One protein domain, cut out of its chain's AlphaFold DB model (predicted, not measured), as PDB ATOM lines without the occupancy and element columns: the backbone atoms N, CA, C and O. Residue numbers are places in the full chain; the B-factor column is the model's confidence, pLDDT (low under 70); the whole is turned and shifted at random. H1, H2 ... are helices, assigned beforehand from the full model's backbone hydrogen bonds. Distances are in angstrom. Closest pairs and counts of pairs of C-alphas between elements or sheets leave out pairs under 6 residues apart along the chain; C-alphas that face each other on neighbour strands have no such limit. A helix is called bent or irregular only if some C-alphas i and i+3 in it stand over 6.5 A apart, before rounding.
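AT A GLANCE: This is residues 247 to 364 of the 643 residues of the protein "Predicted protein" of Phaeodactylum tricornutum (strain CCAP 1055/1) (UniProt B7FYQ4). A long, lopsided helical hairpin with a free arm: one very long helix, H1, makes the longest axis, and the chain folds back along it, first as the short helix H2 beside residues 285 to 296 of H1 and then as H3a, the first arm of the bent helix H3, near the middle of H1. The second arm, H3b, turns off about perpendicular to H3a, and residues 339 to 364 stick out, as do residues 247 to 266 of H1 at the other end of the printed part. The printed part has 118 residues with three named helices in the order H1, H2, H3 and no named strand; the class is all helix. The whole is extended, with a radius of gyration of the C-alphas of 23.2 A, and flat, spanning 79 by 45 by 23 A.

HOW THE PARTS SIT: H1, residues 247 to 301, touches H2, residues 307 to 318, with its residues 285 to 296 alone. The closest C-alphas of the two, those of Phe 292 and His 313, are 7.1 A apart. They form a helical hairpin, with a shallow tilt of 2 degrees, opposite ways. H3, residues 320 to 362, was assigned as one helix by its hydrogen bonds but is bent: C-alphas 337 and 340 are 7.7 A apart. Its arm H3a, residues 320 to 337, meets H2 only through their link. H3a is close to H1 but not clearly touching; the closest C-alphas, those of Thr 281 and Phe 320, are 7.6 A apart, and the tilt is a shallow 29 degrees, opposite ways. The arm H3b, residues 340 to 362, is about perpendicular to H3a, at 78 degrees. H3b is apart from H1 and from H2. It is irregular, with C-alphas 355 and 358 6.6 A apart, and has a kink of 32 degrees near residue 354. In H1 and H2 every O i to N i+4 pair is within hydrogen-bond range; in H3a 13 of 14 are, in H3b 17 of 19.

IN THESE COORDINATES: H1 begins at C-alpha 247 (61.839, 38.299, 12.340) and ends at C-alpha 301 (15.653, -24.863, 12.487), 78.2 A away. H2 measures 16.3 A and H3a 26.0 A. H3b, 30.9 A long, ends at C-alpha 362 (12.523, 19.849, -5.303).

THE WHOLE: The two C-alphas farthest apart, those of Ser 247 and Arg 303, are 80.4 A apart. Without the stretches that stand free, the body spans 54 by 17 by 12 A. The printed part has no cut, and both links are tight. The mean pLDDT of the printed part is 74.3; 43 residues are under 70, among them 247 to 262 and 334 to 350.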
ATOM      1  N   SER A 247      61.785  39.624  11.710       45.88
ATOM      2  CA  SER A 247      61.839  38.299  12.340       45.88
ATOM      3  C   SER A 247      60.991  38.241  13.615       45.88
ATOM      4  O   SER A 247      60.234  37.294  13.832       45.88
ATOM      5  N   PHE A 248      61.035  39.297  14.431       42.97
ATOM      6  CA  PHE A 248      60.348  39.325  15.726       42.97
ATOM      7  C   PHE A 248      58.816  39.336  15.588       42.97
ATOM      8  O   PHE A 248      58.114  38.589  16.273       42.97
ATOM      9  N   VAL A 249      58.290  40.119  14.637       48.34
ATOM     10  CA  VAL A 249      56.857  40.099  14.291       48.34
ATOM     11  C   VAL A 249      56.471  38.724  13.740       48.34
ATOM     12  O   VAL A 249      55.472  38.151  14.177       48.34
ATOM     13  N   SER A 250      57.295  38.158  12.850       49.16
ATOM     14  CA  SER A 250      57.099  36.808  12.313       49.16
ATOM     15  C   SER A 250      56.976  35.763  13.429       49.16
ATOM     16  O   SER A 250      56.039  34.974  13.417       49.16
ATOM     17  N   MET A 251      57.828  35.801  14.459       46.50
ATOM     18  CA  MET A 251      57.802  34.849  15.580       46.50
ATOM     19  C   MET A 251      56.504  34.903  16.412       46.50
ATOM     20  O   MET A 251      55.986  33.855  16.807       46.50
ATOM     21  N   ILE A 252      55.937  36.092  16.647       52.91
ATOM     22  CA  ILE A 252      54.639  36.241  17.336       52.91
ATOM     23  C   ILE A 252      53.497  35.729  16.446       52.91
ATOM     24  O   ILE A 252      52.642  34.967  16.908       52.91
ATOM     25  N   TRP A 253      53.518  36.068  15.152       54.47
ATOM     26  CA  TRP A 253      52.564  35.537  14.174       54.47
ATOM     27  C   TRP A 253      52.653  34.013  14.057       54.47
ATOM     28  O   TRP A 253      51.614  33.357  14.042       54.47
ATOM     29  N   TYR A 254      53.854  33.429  14.066       59.53
ATOM     30  CA  TYR A 254      54.062  31.982  14.085       59.53
ATOM     31  C   TYR A 254      53.500  31.342  15.352       59.53
ATOM     32  O   TYR A 254      52.808  30.338  15.229       59.53
ATOM     33  N   LYS A 255      53.693  31.916  16.549       61.91
ATOM     34  CA  LYS A 255      53.056  31.394  17.776       61.91
ATOM     35  C   LYS A 255      51.526  31.422  17.682       61.91
ATOM     36  O   LYS A 255      50.877  30.429  18.009       61.91
ATOM     37  N   HIS A 256      50.933  32.507  17.176       63.38
ATOM     38  CA  HIS A 256      49.474  32.616  17.048       63.38
ATOM     39  C   HIS A 256      48.882  31.735  15.935       63.38
ATOM     40  O   HIS A 256      47.811  31.150  16.120       63.38
ATOM     41  N   LEU A 257      49.574  31.613  14.798       64.19
ATOM     42  CA  LEU A 257      49.231  30.691  13.714       64.19
ATOM     43  C   LEU A 257      49.400  29.241  14.158       64.19
ATOM     44  O   LEU A 257      48.523  28.437  13.871       64.19
ATOM     45  N   PHE A 258      50.456  28.910  14.903       68.44
ATOM     46  CA  PHE A 258      50.677  27.575  15.454       68.44
ATOM     47  C   PHE A 258      49.602  27.207  16.479       68.44
ATOM     48  O   PHE A 258      49.089  26.097  16.413       68.44
ATOM     49  N   LEU A 259      49.164  28.130  17.349       65.88
ATOM     50  CA  LEU A 259      48.021  27.878  18.238       65.88
ATOM     51  C   LEU A 259      46.736  27.589  17.444       65.88
ATOM     52  O   LEU A 259      46.063  26.590  17.694       65.88
ATOM     53  N   LYS A 260      46.406  28.431  16.452       69.44
ATOM     54  CA  LYS A 260      45.207  28.251  15.612       69.44
ATOM     55  C   LYS A 260      45.287  26.971  14.771       69.44
ATOM     56  O   LYS A 260      44.306  26.236  14.687       69.44
ATOM     57  N   PHE A 261      46.455  26.660  14.213       65.19
ATOM     58  CA  PHE A 261      46.711  25.431  13.465       65.19
ATOM     59  C   PHE A 261      46.656  24.199  14.369       65.19
ATOM     60  O   PHE A 261      46.039  23.217  13.985       65.19
ATOM     61  N   ALA A 262      47.197  24.247  15.588       65.25
ATOM     62  CA  ALA A 262      47.099  23.163  16.561       65.25
ATOM     63  C   ALA A 262      45.648  22.916  17.012       65.25
ATOM     64  O   ALA A 262      45.262  21.764  17.190       65.25
ATOM     65  N   VAL A 263      44.814  23.957  17.132       76.44
ATOM     66  CA  VAL A 263      43.364  23.812  17.367       76.44
ATOM     67  C   VAL A 263      42.666  23.160  16.166       76.44
ATOM     68  O   VAL A 263      41.881  22.226  16.347       76.44
ATOM     69  N   VAL A 264      42.978  23.581  14.936       69.19
ATOM     70  CA  VAL A 264      42.441  22.950  13.713       69.19
ATOM     71  C   VAL A 264      42.927  21.500  13.578       69.19
ATOM     72  O   VAL A 264      42.139  20.620  13.252       69.19
ATOM     73  N   LEU A 265      44.187  21.209  13.900       66.06
ATOM     74  CA  LEU A 265      44.759  19.865  13.851       66.06
ATOM     75  C   LEU A 265      44.120  18.957  14.909       66.06
ATOM     76  O   LEU A 265      43.706  17.852  14.574       66.06
ATOM     77  N   LYS A 266      43.959  19.435  16.152       69.06
ATOM     78  CA  LYS A 266      43.266  18.706  17.229       69.06
ATOM     79  C   LYS A 266      41.805  18.429  16.877       69.06
ATOM     80  O   LYS A 266      41.369  17.291  17.001       69.06
ATOM     81  N   THR A 267      41.053  19.421  16.398       74.94
ATOM     82  CA  THR A 267      39.647  19.209  15.998       74.94
ATOM     83  C   THR A 267      39.521  18.291  14.778       74.94
ATOM     84  O   THR A 267      38.667  17.410  14.786       74.94
ATOM     85  N   THR A 268      40.408  18.399  13.782       67.31
ATOM     86  CA  THR A 268      40.435  17.491  12.615       67.31
ATOM     87  C   THR A 268      40.796  16.056  13.011       67.31
ATOM     88  O   THR A 268      40.124  15.115  12.589       67.31
ATOM     89  N   PHE A 269      41.814  15.874  13.859       73.62
ATOM     90  CA  PHE A 269      42.216  14.570  14.390       73.62
ATOM     91  C   PHE A 269      41.088  13.926  15.197       73.62
ATOM     92  O   PHE A 269      40.738  12.777  14.949       73.62
ATOM     93  N   LEU A 270      40.457  14.671  16.109       73.69
ATOM     94  CA  LEU A 270      39.364  14.158  16.936       73.69
ATOM     95  C   LEU A 270      38.097  13.873  16.123       73.69
ATOM     96  O   LEU A 270      37.429  12.874  16.391       73.69
ATOM     97  N   PHE A 271      37.799  14.664  15.088       75.44
ATOM     98  CA  PHE A 271      36.740  14.352  14.126       75.44
ATOM     99  C   PHE A 271      37.019  13.036  13.385       75.44
ATOM    100  O   PHE A 271      36.122  12.198  13.275       75.44
ATOM    101  N   PHE A 272      38.257  12.823  12.923       74.94
ATOM    102  CA  PHE A 272      38.653  11.594  12.233       74.94
ATOM    103  C   PHE A 272      38.617  10.375  13.167       74.94
ATOM    104  O   PHE A 272      37.915   9.418  12.865       74.94
ATOM    105  N   ILE A 273      39.269  10.440  14.334       78.75
ATOM    106  CA  ILE A 273      39.247   9.386  15.366       78.75
ATOM    107  C   ILE A 273      37.805   9.013  15.733       78.75
ATOM    108  O   ILE A 273      37.454   7.836  15.708       78.75
ATOM    109  N   THR A 274      36.949  10.004  16.001       78.31
ATOM    110  CA  THR A 274      35.537   9.770  16.342       78.31
ATOM    111  C   THR A 274      34.779   9.119  15.190       78.31
ATOM    112  O   THR A 274      34.083   8.129  15.398       78.31
ATOM    113  N   THR A 275      34.928   9.632  13.966       81.31
ATOM    114  CA  THR A 275      34.217   9.112  12.787       81.31
ATOM    115  C   THR A 275      34.667   7.692  12.448       81.31
ATOM    116  O   THR A 275      33.828   6.838  12.166       81.31
ATOM    117  N   THR A 276      35.969   7.405  12.523       80.62
ATOM    118  CA  THR A 276      36.534   6.067  12.303       80.62
ATOM    119  C   THR A 276      36.101   5.093  13.391       80.62
ATOM    120  O   THR A 276      35.703   3.981  13.057       80.62
ATOM    121  N   LEU A 277      36.106   5.492  14.666       79.75
ATOM    122  CA  LEU A 277      35.682   4.623  15.765       79.75
ATOM    123  C   LEU A 277      34.173   4.342  15.712       79.75
ATOM    124  O   LEU A 277      33.786   3.185  15.821       79.75
ATOM    125  N   VAL A 278      33.328   5.344  15.447       82.19
ATOM    126  CA  VAL A 278      31.881   5.143  15.228       82.19
ATOM    127  C   VAL A 278      31.619   4.264  13.999       82.19
ATOM    128  O   VAL A 278      30.761   3.387  14.039       82.19
ATOM    129  N   SER A 279      32.380   4.439  12.915       80.56
ATOM    130  CA  SER A 279      32.279   3.574  11.727       80.56
ATOM    131  C   SER A 279      32.712   2.135  12.029       80.56
ATOM    132  O   SER A 279      32.091   1.192  11.541       80.56
ATOM    133  N   PHE A 280      33.744   1.956  12.858       84.94
ATOM    134  CA  PHE A 280      34.202   0.651  13.327       84.94
ATOM    135  C   PHE A 280      33.158  -0.021  14.224       84.94
ATOM    136  O   PHE A 280      32.766  -1.144  13.928       84.94
ATOM    137  N   THR A 281      32.634   0.650  15.256       79.44
ATOM    138  CA  THR A 281      31.630   0.047  16.149       79.44
ATOM    139  C   THR A 281      30.320  -0.256  15.428       79.44
ATOM    140  O   THR A 281      29.718  -1.294  15.695       79.44
ATOM    141  N   LEU A 282      29.895   0.568  14.463       80.88
ATOM    142  CA  LEU A 282      28.748   0.254  13.605       80.88
ATOM    143  C   LEU A 282      29.006  -0.969  12.713       80.88
ATOM    144  O   LEU A 282      28.147  -1.844  12.642       80.88
ATOM    145  N   ARG A 283      30.177  -1.074  12.072       84.31
ATOM    146  CA  ARG A 283      30.521  -2.242  11.244       84.31
ATOM    147  C   ARG A 283      30.625  -3.519  12.079       84.31
ATOM    148  O   ARG A 283      29.997  -4.515  11.746       84.31
ATOM    149  N   GLU A 284      31.368  -3.471  13.177       84.50
ATOM    150  CA  GLU A 284      31.622  -4.603  14.072       84.50
ATOM    151  C   GLU A 284      30.318  -5.124  14.707       84.50
ATOM    152  O   GLU A 284      30.095  -6.332  14.790       84.50
ATOM    153  N   THR A 285      29.401  -4.226  15.094       80.00
ATOM    154  CA  THR A 285      28.075  -4.631  15.597       80.00
ATOM    155  C   THR A 285      27.156  -5.159  14.497       80.00
ATOM    156  O   THR A 285      26.406  -6.096  14.762       80.00
ATOM    157  N   GLN A 286      27.223  -4.638  13.265       83.81
ATOM    158  CA  GLN A 286      26.501  -5.208  12.117       83.81
ATOM    159  C   GLN A 286      26.991  -6.623  11.783       83.81
ATOM    160  O   GLN A 286      26.170  -7.525  11.619       83.81
ATOM    161  N   GLU A 287      28.308  -6.830  11.735       87.88
ATOM    162  CA  GLU A 287      28.942  -8.111  11.405       87.88
ATOM    163  C   GLU A 287      28.589  -9.174  12.463       87.88
ATOM    164  O   GLU A 287      28.007 -10.212  12.134       87.88
ATOM    165  N   ARG A 288      28.765  -8.863  13.758       83.38
ATOM    166  CA  ARG A 288      28.373  -9.752  14.872       83.38
ATOM    167  C   ARG A 288      26.863 -10.009  14.958       83.38
ATOM    168  O   ARG A 288      26.459 -11.102  15.360       83.38
ATOM    169  N   MET A 289      26.017  -9.043  14.589       79.94
ATOM    170  CA  MET A 289      24.554  -9.211  14.574       79.94
ATOM    171  C   MET A 289      24.081 -10.089  13.408       79.94
ATOM    172  O   MET A 289      23.149 -10.882  13.578       79.94
ATOM    173  N   LEU A 290      24.716  -9.978  12.239       86.88
ATOM    174  CA  LEU A 290      24.440 -10.835  11.087       86.88
ATOM    175  C   LEU A 290      24.823 -12.285  11.398       86.88
ATOM    176  O   LEU A 290      24.015 -13.193  11.185       86.88
ATOM    177  N   ASP A 291      25.994 -12.488  12.000       84.62
ATOM    178  CA  ASP A 291      26.485 -13.813  12.369       84.62
ATOM    179  C   ASP A 291      25.623 -14.461  13.470       84.62
ATOM    180  O   ASP A 291      25.167 -15.599  13.321       84.62
ATOM    181  N   PHE A 292      25.248 -13.694  14.506       88.44
ATOM    182  CA  PHE A 292      24.244 -14.115  15.493       88.44
ATOM    183  C   PHE A 292      22.926 -14.528  14.826       88.44
ATOM    184  O   PHE A 292      22.356 -15.564  15.168       88.44
ATOM    185  N   THR A 293      22.440 -13.750  13.854       88.06
ATOM    186  CA  THR A 293      21.181 -14.034  13.150       88.06
ATOM    187  C   THR A 293      21.265 -15.339  12.358       88.06
ATOM    188  O   THR A 293      20.326 -16.141  12.401       88.06
ATOM    189  N   HIS A 294      22.389 -15.602  11.687       90.69
ATOM    190  CA  HIS A 294      22.620 -16.848  10.957       90.69
ATOM    191  C   HIS A 294      22.690 -18.061  11.903       90.69
ATOM    192  O   HIS A 294      21.951 -19.039  11.726       90.69
ATOM    193  N   GLN A 295      23.492 -17.972  12.971       87.81
ATOM    194  CA  GLN A 295      23.620 -19.032  13.975       87.81
ATOM    195  C   GLN A 295      22.294 -19.297  14.714       87.81
ATOM    196  O   GLN A 295      21.918 -20.454  14.931       87.81
ATOM    197  N   LEU A 296      21.530 -18.247  15.034       88.31
ATOM    198  CA  LEU A 296      20.187 -18.340  15.611       88.31
ATOM    199  C   LEU A 296      19.220 -19.051  14.658       88.31
ATOM    200  O   LEU A 296      18.516 -19.970  15.080       88.31
ATOM    201  N   GLN A 297      19.200 -18.687  13.371       87.81
ATOM    202  CA  GLN A 297      18.311 -19.312  12.389       87.81
ATOM    203  C   GLN A 297      18.625 -20.811  12.209       87.81
ATOM    204  O   GLN A 297      17.703 -21.626  12.103       87.81
ATOM    205  N   ALA A 298      19.904 -21.198  12.256       90.50
ATOM    206  CA  ALA A 298      20.335 -22.597  12.247       90.50
ATOM    207  C   ALA A 298      19.948 -23.355  13.538       90.50
ATOM    208  O   ALA A 298      19.431 -24.477  13.469       90.50
ATOM    209  N   ARG A 299      20.124 -22.749  14.724       88.94
ATOM    210  CA  ARG A 299      19.697 -23.321  16.022       88.94
ATOM    211  C   ARG A 299      18.184 -23.528  16.097       88.94
ATOM    212  O   ARG A 299      17.740 -24.591  16.524       88.94
ATOM    213  N   VAL A 300      17.401 -22.549  15.638       91.75
ATOM    214  CA  VAL A 300      15.930 -22.602  15.618       91.75
ATOM    215  C   VAL A 300      15.435 -23.688  14.659       91.75
ATOM    216  O   VAL A 300      14.614 -24.513  15.062       91.75
ATOM    217  N   ARG A 301      15.979 -23.773  13.433       91.19
ATOM    218  CA  ARG A 301      15.653 -24.863  12.487       91.19
ATOM    219  C   ARG A 301      15.989 -26.251  13.048       91.19
ATOM    220  O   ARG A 301      15.223 -27.184  12.840       91.19
ATOM    221  N   SER A 302      17.089 -26.381  13.792       92.50
ATOM    222  CA  SER A 302      17.518 -27.643  14.420       92.50
ATOM    223  C   SER A 302      16.911 -27.916  15.809       92.50
ATOM    224  O   SER A 302      17.279 -28.908  16.438       92.50
ATOM    225  N   ARG A 303      15.990 -27.066  16.297       91.38
ATOM    226  CA  ARG A 303      15.349 -27.142  17.631       91.38
ATOM    227  C   ARG A 303      16.325 -27.300  18.812       91.38
ATOM    228  O   ARG A 303      15.956 -27.834  19.858       91.38
ATOM    229  N   ARG A 304      17.571 -26.837  18.674       91.00
ATOM    230  CA  ARG A 304      18.583 -26.897  19.744       91.00
ATOM    231  C   ARG A 304      18.398 -25.740  20.736       91.00
ATOM    232  O   ARG A 304      17.949 -24.670  20.323       91.00
ATOM    233  N   PRO A 305      18.773 -25.901  22.022       90.25
ATOM    234  CA  PRO A 305      18.689 -24.818  22.996       90.25
ATOM    235  C   PRO A 305      19.485 -23.589  22.534       90.25
ATOM    236  O   PRO A 305      20.632 -23.684  22.081       90.25
ATOM    237  N   VAL A 306      18.832 -22.430  22.639       92.00
ATOM    238  CA  VAL A 306      19.314 -21.132  22.143       92.00
ATOM    239  C   VAL A 306      20.071 -20.347  23.225       92.00
ATOM    240  O   VAL A 306      20.944 -19.554  22.889       92.00
ATOM    241  N   VAL A 307      19.796 -20.607  24.510       88.81
ATOM    242  CA  VAL A 307      20.277 -19.806  25.657       88.81
ATOM    243  C   VAL A 307      21.790 -19.570  25.626       88.81
ATOM    244  O   VAL A 307      22.200 -18.415  25.581       88.81
ATOM    245  N   ASN A 308      22.613 -20.626  25.548       88.19
ATOM    246  CA  ASN A 308      24.075 -20.478  25.547       88.19
ATOM    247  C   ASN A 308      24.607 -19.603  24.397       88.19
ATOM    248  O   ASN A 308      25.594 -18.904  24.595       88.19
ATOM    249  N   LEU A 309      23.970 -19.630  23.217       87.00
ATOM    250  CA  LEU A 309      24.375 -18.801  22.072       87.00
ATOM    251  C   LEU A 309      24.069 -17.318  22.332       87.00
ATOM    252  O   LEU A 309      24.865 -16.451  21.990       87.00
ATOM    253  N   VAL A 310      22.921 -17.031  22.952       89.81
ATOM    254  CA  VAL A 310      22.546 -15.663  23.335       89.81
ATOM    255  C   VAL A 310      23.482 -15.143  24.422       89.81
ATOM    256  O   VAL A 310      23.940 -14.012  24.320       89.81
ATOM    257  N   THR A 311      23.816 -15.952  25.433       87.44
ATOM    258  CA  THR A 311      24.694 -15.506  26.525       87.44
ATOM    259  C   THR A 311      26.129 -15.240  26.074       87.44
ATOM    260  O   THR A 311      26.715 -14.278  26.560       87.44
ATOM    261  N   THR A 312      26.691 -16.024  25.140       87.56
ATOM    262  CA  THR A 312      28.035 -15.736  24.602       87.56
ATOM    263  C   THR A 312      28.024 -14.483  23.735       87.56
ATOM    264  O   THR A 312      28.746 -13.545  24.050       87.56
ATOM    265  N   HIS A 313      27.124 -14.375  22.746       84.62
ATOM    266  CA  HIS A 313      27.034 -13.162  21.918       84.62
ATOM    267  C   HIS A 313      26.746 -11.897  22.736       84.62
ATOM    268  O   HIS A 313      27.234 -10.824  22.384       84.62
ATOM    269  N   LEU A 314      25.967 -11.994  23.819       84.25
ATOM    270  CA  LEU A 314      25.694 -10.860  24.701       84.25
ATOM    271  C   LEU A 314      26.946 -10.465  25.499       84.25
ATOM    272  O   LEU A 314      27.238  -9.276  25.568       84.25
ATOM    273  N   ALA A 315      27.724 -11.423  26.017       86.62
ATOM    274  CA  ALA A 315      29.013 -11.148  26.661       86.62
ATOM    275  C   ALA A 315      30.034 -10.535  25.680       86.62
ATOM    276  O   ALA A 315      30.606  -9.484  25.971       86.62
ATOM    277  N   ASP A 316      30.177 -11.114  24.486       84.38
ATOM    278  CA  ASP A 316      31.070 -10.631  23.421       84.38
ATOM    279  C   ASP A 316      30.663  -9.249  22.878       84.38
ATOM    280  O   ASP A 316      31.489  -8.526  22.321       84.38
ATOM    281  N   SER A 317      29.389  -8.869  23.033       80.19
ATOM    282  CA  SER A 317      28.881  -7.529  22.700       80.19
ATOM    283  C   SER A 317      29.039  -6.533  23.855       80.19
ATOM    284  O   SER A 317      29.190  -5.334  23.615       80.19
ATOM    285  N   LEU A 318      29.028  -7.003  25.108       83.44
ATOM    286  CA  LEU A 318      29.118  -6.158  26.305       83.44
ATOM    287  C   LEU A 318      30.467  -5.430  26.383       83.44
ATOM    288  O   LEU A 318      30.506  -4.290  26.834       83.44
ATOM    289  N   VAL A 319      31.537  -6.019  25.834       85.62
ATOM    290  CA  VAL A 319      32.871  -5.399  25.694       85.62
ATOM    291  C   VAL A 319      32.826  -4.049  24.954       85.62
ATOM    292  O   VAL A 319      33.601  -3.150  25.276       85.62
ATOM    293  N   PHE A 320      31.887  -3.843  24.022       76.44
ATOM    294  CA  PHE A 320      31.724  -2.553  23.335       76.44
ATOM    295  C   PHE A 320      30.936  -1.517  24.138       76.44
ATOM    296  O   PHE A 320      30.994  -0.332  23.807       76.44
ATOM    297  N   CYS A 321      30.208  -1.910  25.185       78.62
ATOM    298  CA  CYS A 321      29.419  -0.970  25.976       78.62
ATOM    299  C   CYS A 321      30.315   0.053  26.708       78.62
ATOM    300  O   CYS A 321      30.083   1.247  26.511       78.62
ATOM    301  N   PRO A 322      31.405  -0.334  27.412       81.50
ATOM    302  CA  PRO A 322      32.395   0.615  27.928       81.50
ATOM    303  C   PRO A 322      33.034   1.501  26.851       81.50
ATOM    304  O   PRO A 322      33.248   2.684  27.097       81.50
ATOM    305  N   VAL A 323      33.297   0.971  25.650       80.50
ATOM    306  CA  VAL A 323      33.893   1.743  24.540       80.50
ATOM    307  C   VAL A 323      32.926   2.820  24.040       80.50
ATOM    308  O   VAL A 323      33.306   3.982  23.906       80.50
ATOM    309  N   MET A 324      31.658   2.463  23.819       74.69
ATOM    310  CA  MET A 324      30.616   3.405  23.398       74.69
ATOM    311  C   MET A 324      30.297   4.436  24.489       74.69
ATOM    312  O   MET A 324      30.166   5.617  24.182       74.69
ATOM    313  N   VAL A 325      30.216   4.022  25.758       80.06
ATOM    314  CA  VAL A 325      29.983   4.928  26.895       80.06
ATOM    315  C   VAL A 325      31.168   5.875  27.092       80.06
ATOM    316  O   VAL A 325      30.955   7.079  27.208       80.06
ATOM    317  N   GLY A 326      32.405   5.371  27.055       82.25
ATOM    318  CA  GLY A 326      33.618   6.187  27.147       82.25
ATOM    319  C   GLY A 326      33.711   7.217  26.020       82.25
ATOM    320  O   GLY A 326      34.003   8.381  26.280       82.25
ATOM    321  N   MET A 327      33.362   6.831  24.790       77.69
ATOM    322  CA  MET A 327      33.262   7.765  23.665       77.69
ATOM    323  C   MET A 327      32.154   8.801  23.848       77.69
ATOM    324  O   MET A 327      32.376   9.968  23.547       77.69
ATOM    325  N   ILE A 328      30.983   8.424  24.364       73.75
ATOM    326  CA  ILE A 328      29.901   9.379  24.644       73.75
ATOM    327  C   ILE A 328      30.321  10.377  25.735       73.75
ATOM    328  O   ILE A 328      30.119  11.571  25.547       73.75
ATOM    329  N   PHE A 329      30.965   9.935  26.819       75.69
ATOM    330  CA  PHE A 329      31.504  10.831  27.852       75.69
ATOM    331  C   PHE A 329      32.591  11.765  27.308       75.69
ATOM    332  O   PHE A 329      32.520  12.976  27.516       75.69
ATOM    333  N   PHE A 330      33.556  11.223  26.562       74.19
ATOM    334  CA  PHE A 330      34.619  12.001  25.925       74.19
ATOM    335  C   PHE A 330      34.058  13.063  24.968       74.19
ATOM    336  O   PHE A 330      34.484  14.217  24.994       74.19
ATOM    337  N   LEU A 331      33.047  12.703  24.170       70.81
ATOM    338  CA  LEU A 331      32.354  13.639  23.289       70.81
ATOM    339  C   LEU A 331      31.518  14.662  24.065       70.81
ATOM    340  O   LEU A 331      31.503  15.815  23.659       70.81
ATOM    341  N   ILE A 332      30.857  14.303  25.170       67.81
ATOM    342  CA  ILE A 332      30.101  15.259  25.998       67.81
ATOM    343  C   ILE A 332      31.030  16.326  26.584       67.81
ATOM    344  O   ILE A 332      30.731  17.515  26.462       67.81
ATOM    345  N   GLU A 333      32.167  15.931  27.160       71.38
ATOM    346  CA  GLU A 333      33.095  16.893  27.761       71.38
ATOM    347  C   GLU A 333      33.757  17.771  26.688       71.38
ATOM    348  O   GLU A 333      33.814  18.996  26.812       71.38
ATOM    349  N   PHE A 334      34.147  17.185  25.552       64.94
ATOM    350  CA  PHE A 334      34.724  17.951  24.448       64.94
ATOM    351  C   PHE A 334      33.690  18.844  23.727       64.94
ATOM    352  O   PHE A 334      34.020  19.949  23.287       64.94
ATOM    353  N   TYR A 335      32.415  18.437  23.660       62.66
ATOM    354  CA  TYR A 335      31.314  19.248  23.121       62.66
ATOM    355  C   TYR A 335      30.717  20.249  24.121       62.66
ATOM    356  O   TYR A 335      30.038  21.172  23.670       62.66
ATOM    357  N   ARG A 336      31.029  20.197  25.426       62.47
ATOM    358  CA  ARG A 336      30.817  21.357  26.320       62.47
ATOM    359  C   ARG A 336      31.647  22.558  25.857       62.47
ATOM    360  O   ARG A 336      31.126  23.668  25.819       62.47
ATOM    361  N   ALA A 337      32.889  22.332  25.422       58.03
ATOM    362  CA  ALA A 337      33.740  23.375  24.840       58.03
ATOM    363  C   ALA A 337      33.379  23.698  23.374       58.03
ATOM    364  O   ALA A 337      33.307  24.865  22.990       58.03
ATOM    365  N   LEU A 338      33.118  22.677  22.547       54.84
ATOM    366  CA  LEU A 338      32.805  22.838  21.118       54.84
ATOM    367  C   LEU A 338      31.322  23.108  20.802       54.84
ATOM    368  O   LEU A 338      30.969  23.183  19.627       54.84
ATOM    369  N   GLY A 339      30.431  23.257  21.786       58.50
ATOM    370  CA  GLY A 339      28.981  23.361  21.553       58.50
ATOM    371  C   GLY A 339      28.592  24.505  20.610       58.50
ATOM    372  O   GLY A 339      27.814  24.310  19.676       58.50
ATOM    373  N   SER A 340      29.223  25.672  20.766       54.72
ATOM    374  CA  SER A 340      29.070  26.814  19.849       54.72
ATOM    375  C   SER A 340      29.544  26.493  18.425       54.72
ATOM    376  O   SER A 340      28.914  26.891  17.444       54.72
ATOM    377  N   THR A 341      30.627  25.726  18.299       54.84
ATOM    378  CA  THR A 341      31.248  25.335  17.030       54.84
ATOM    379  C   THR A 341      30.461  24.232  16.325       54.84
ATOM    380  O   THR A 341      30.346  24.260  15.103       54.84
ATOM    381  N   VAL A 342      29.848  23.306  17.069       58.44
ATOM    382  CA  VAL A 342      28.899  22.317  16.534       58.44
ATOM    383  C   VAL A 342      27.608  22.997  16.106       58.44
ATOM    384  O   VAL A 342      27.132  22.708  15.014       58.44
ATOM    385  N   CYS A 343      27.075  23.954  16.871       56.31
ATOM    386  CA  CYS A 343      25.950  24.771  16.414       56.31
ATOM    387  C   CYS A 343      26.286  25.535  15.121       56.31
ATOM    388  O   CYS A 343      25.464  25.559  14.208       56.31
ATOM    389  N   PHE A 344      27.497  26.087  14.992       56.34
ATOM    390  CA  PHE A 344      27.957  26.750  13.766       56.34
ATOM    391  C   PHE A 344      28.152  25.777  12.585       56.34
ATOM    392  O   PHE A 344      27.731  26.072  11.465       56.34
ATOM    393  N   MET A 345      28.731  24.595  12.817       60.25
ATOM    394  CA  MET A 345      28.909  23.542  11.805       60.25
ATOM    395  C   MET A 345      27.569  22.947  11.361       60.25
ATOM    396  O   MET A 345      27.340  22.776  10.167       60.25
ATOM    397  N   ALA A 346      26.651  22.696  12.295       64.88
ATOM    398  CA  ALA A 346      25.296  22.239  12.013       64.88
ATOM    399  C   ALA A 346      24.497  23.312  11.266       64.88
ATOM    400  O   ALA A 346      23.855  22.987  10.274       64.88
ATOM    401  N   HIS A 347      24.590  24.588  11.661       65.62
ATOM    402  CA  HIS A 347      24.008  25.712  10.918       65.62
ATOM    403  C   HIS A 347      24.565  25.790   9.488       65.62
ATOM    404  O   HIS A 347      23.797  25.902   8.535       65.62
ATOM    405  N   SER A 348      25.883  25.641   9.326       64.06
ATOM    406  CA  SER A 348      26.561  25.608   8.025       64.06
ATOM    407  C   SER A 348      26.106  24.416   7.176       64.06
ATOM    408  O   SER A 348      25.819  24.580   5.993       64.06
ATOM    409  N   MET A 349      25.962  23.224   7.759       64.62
ATOM    410  CA  MET A 349      25.480  22.052   7.026       64.62
ATOM    411  C   MET A 349      23.987  22.160   6.680       64.62
ATOM    412  O   MET A 349      23.602  21.807   5.568       64.62
ATOM    413  N   LEU A 350      23.156  22.730   7.565       69.06
ATOM    414  CA  LEU A 350      21.757  23.060   7.272       69.06
ATOM    415  C   LEU A 350      21.656  24.091   6.140       69.06
ATOM    416  O   LEU A 350      20.785  23.971   5.281       69.06
ATOM    417  N   PHE A 351      22.560  25.075   6.113       73.00
ATOM    418  CA  PHE A 351      22.673  26.061   5.043       73.00
ATOM    419  C   PHE A 351      23.045  25.396   3.712       73.00
ATOM    420  O   PHE A 351      22.332  25.594   2.732       73.00
ATOM    421  N   PHE A 352      24.070  24.535   3.665       67.44
ATOM    422  CA  PHE A 352      24.400  23.763   2.456       67.44
ATOM    423  C   PHE A 352      23.231  22.869   2.000       67.44
ATOM    424  O   PHE A 352      22.880  22.865   0.817       67.44
ATOM    425  N   TRP A 353      22.569  22.173   2.927       68.19
ATOM    426  CA  TRP A 353      21.412  21.325   2.625       68.19
ATOM    427  C   TRP A 353      20.234  22.135   2.069       68.19
ATOM    428  O   TRP A 353      19.642  21.756   1.059       68.19
ATOM    429  N   HIS A 354      19.925  23.289   2.672       71.75
ATOM    430  CA  HIS A 354      18.909  24.231   2.191       71.75
ATOM    431  C   HIS A 354      19.268  24.839   0.830       71.75
ATOM    432  O   HIS A 354      18.378  25.077   0.012       71.75
ATOM    433  N   ARG A 355      20.557  25.088   0.575       72.12
ATOM    434  CA  ARG A 355      21.018  25.878  -0.570       72.12
ATOM    435  C   ARG A 355      21.320  25.076  -1.838       72.12
ATOM    436  O   ARG A 355      21.311  25.668  -2.921       72.12
ATOM    437  N   PHE A 356      21.569  23.769  -1.715       69.00
ATOM    438  CA  PHE A 356      21.981  22.911  -2.835       69.00
ATOM    439  C   PHE A 356      21.155  21.622  -2.965       69.00
ATOM    440  O   PHE A 356      20.604  21.376  -4.038       69.00
ATOM    441  N   GLU A 357      20.987  20.840  -1.893       67.81
ATOM    442  CA  GLU A 357      20.285  19.546  -1.977       67.81
ATOM    443  C   GLU A 357      18.754  19.688  -1.977       67.81
ATOM    444  O   GLU A 357      18.079  19.072  -2.801       67.81
ATOM    445  N   LEU A 358      18.183  20.561  -1.134       72.62
ATOM    446  CA  LEU A 358      16.738  20.839  -1.139       72.62
ATOM    447  C   LEU A 358      16.220  21.313  -2.516       72.62
ATOM    448  O   LEU A 358      15.194  20.794  -2.957       72.62
ATOM    449  N   PRO A 359      16.905  22.228  -3.236       69.38
ATOM    450  CA  PRO A 359      16.572  22.560  -4.621       69.38
ATOM    451  C   PRO A 359      16.701  21.381  -5.595       69.38
ATOM    452  O   PRO A 359      15.830  21.213  -6.443       69.38
ATOM    453  N   ALA A 360      17.740  20.546  -5.478       70.00
ATOM    454  CA  ALA A 360      17.946  19.406  -6.377       70.00
ATOM    455  C   ALA A 360      16.846  18.336  -6.230       70.00
ATOM    456  O   ALA A 360      16.335  17.832  -7.233       70.00
ATOM    457  N   VAL A 361      16.417  18.056  -4.994       72.00
ATOM    458  CA  VAL A 361      15.260  17.191  -4.704       72.00
ATOM    459  C   VAL A 361      13.953  17.843  -5.173       72.00
ATOM    460  O   VAL A 361      13.139  17.190  -5.820       72.00
ATOM    461  N   ALA A 362      13.748  19.141  -4.913       71.94
ATOM    462  CA  ALA A 362      12.523  19.849  -5.303       71.94
ATOM    463  C   ALA A 362      12.339  19.997  -6.826       71.94
ATOM    464  O   ALA A 362      11.207  20.125  -7.290       71.94
ATOM    465  N   LEU A 363      13.429  19.969  -7.599       78.62
ATOM    466  CA  LEU A 363      13.411  19.938  -9.066       78.62
ATOM    467  C   LEU A 363      13.289  18.514  -9.643       78.62
ATOM    468  O   LEU A 363      13.194  18.369 -10.858       78.62
ATOM    469  N   GLY A 364      13.319  17.466  -8.812       75.19
ATOM    470  CA  GLY A 364      13.303  16.071  -9.272       75.19
ATOM    471  C   GLY A 364      14.618  15.591  -9.901       75.19
ATOM    472  O   GLY A 364      14.640  14.532 -10.518       75.19
TER     473      GLY A 364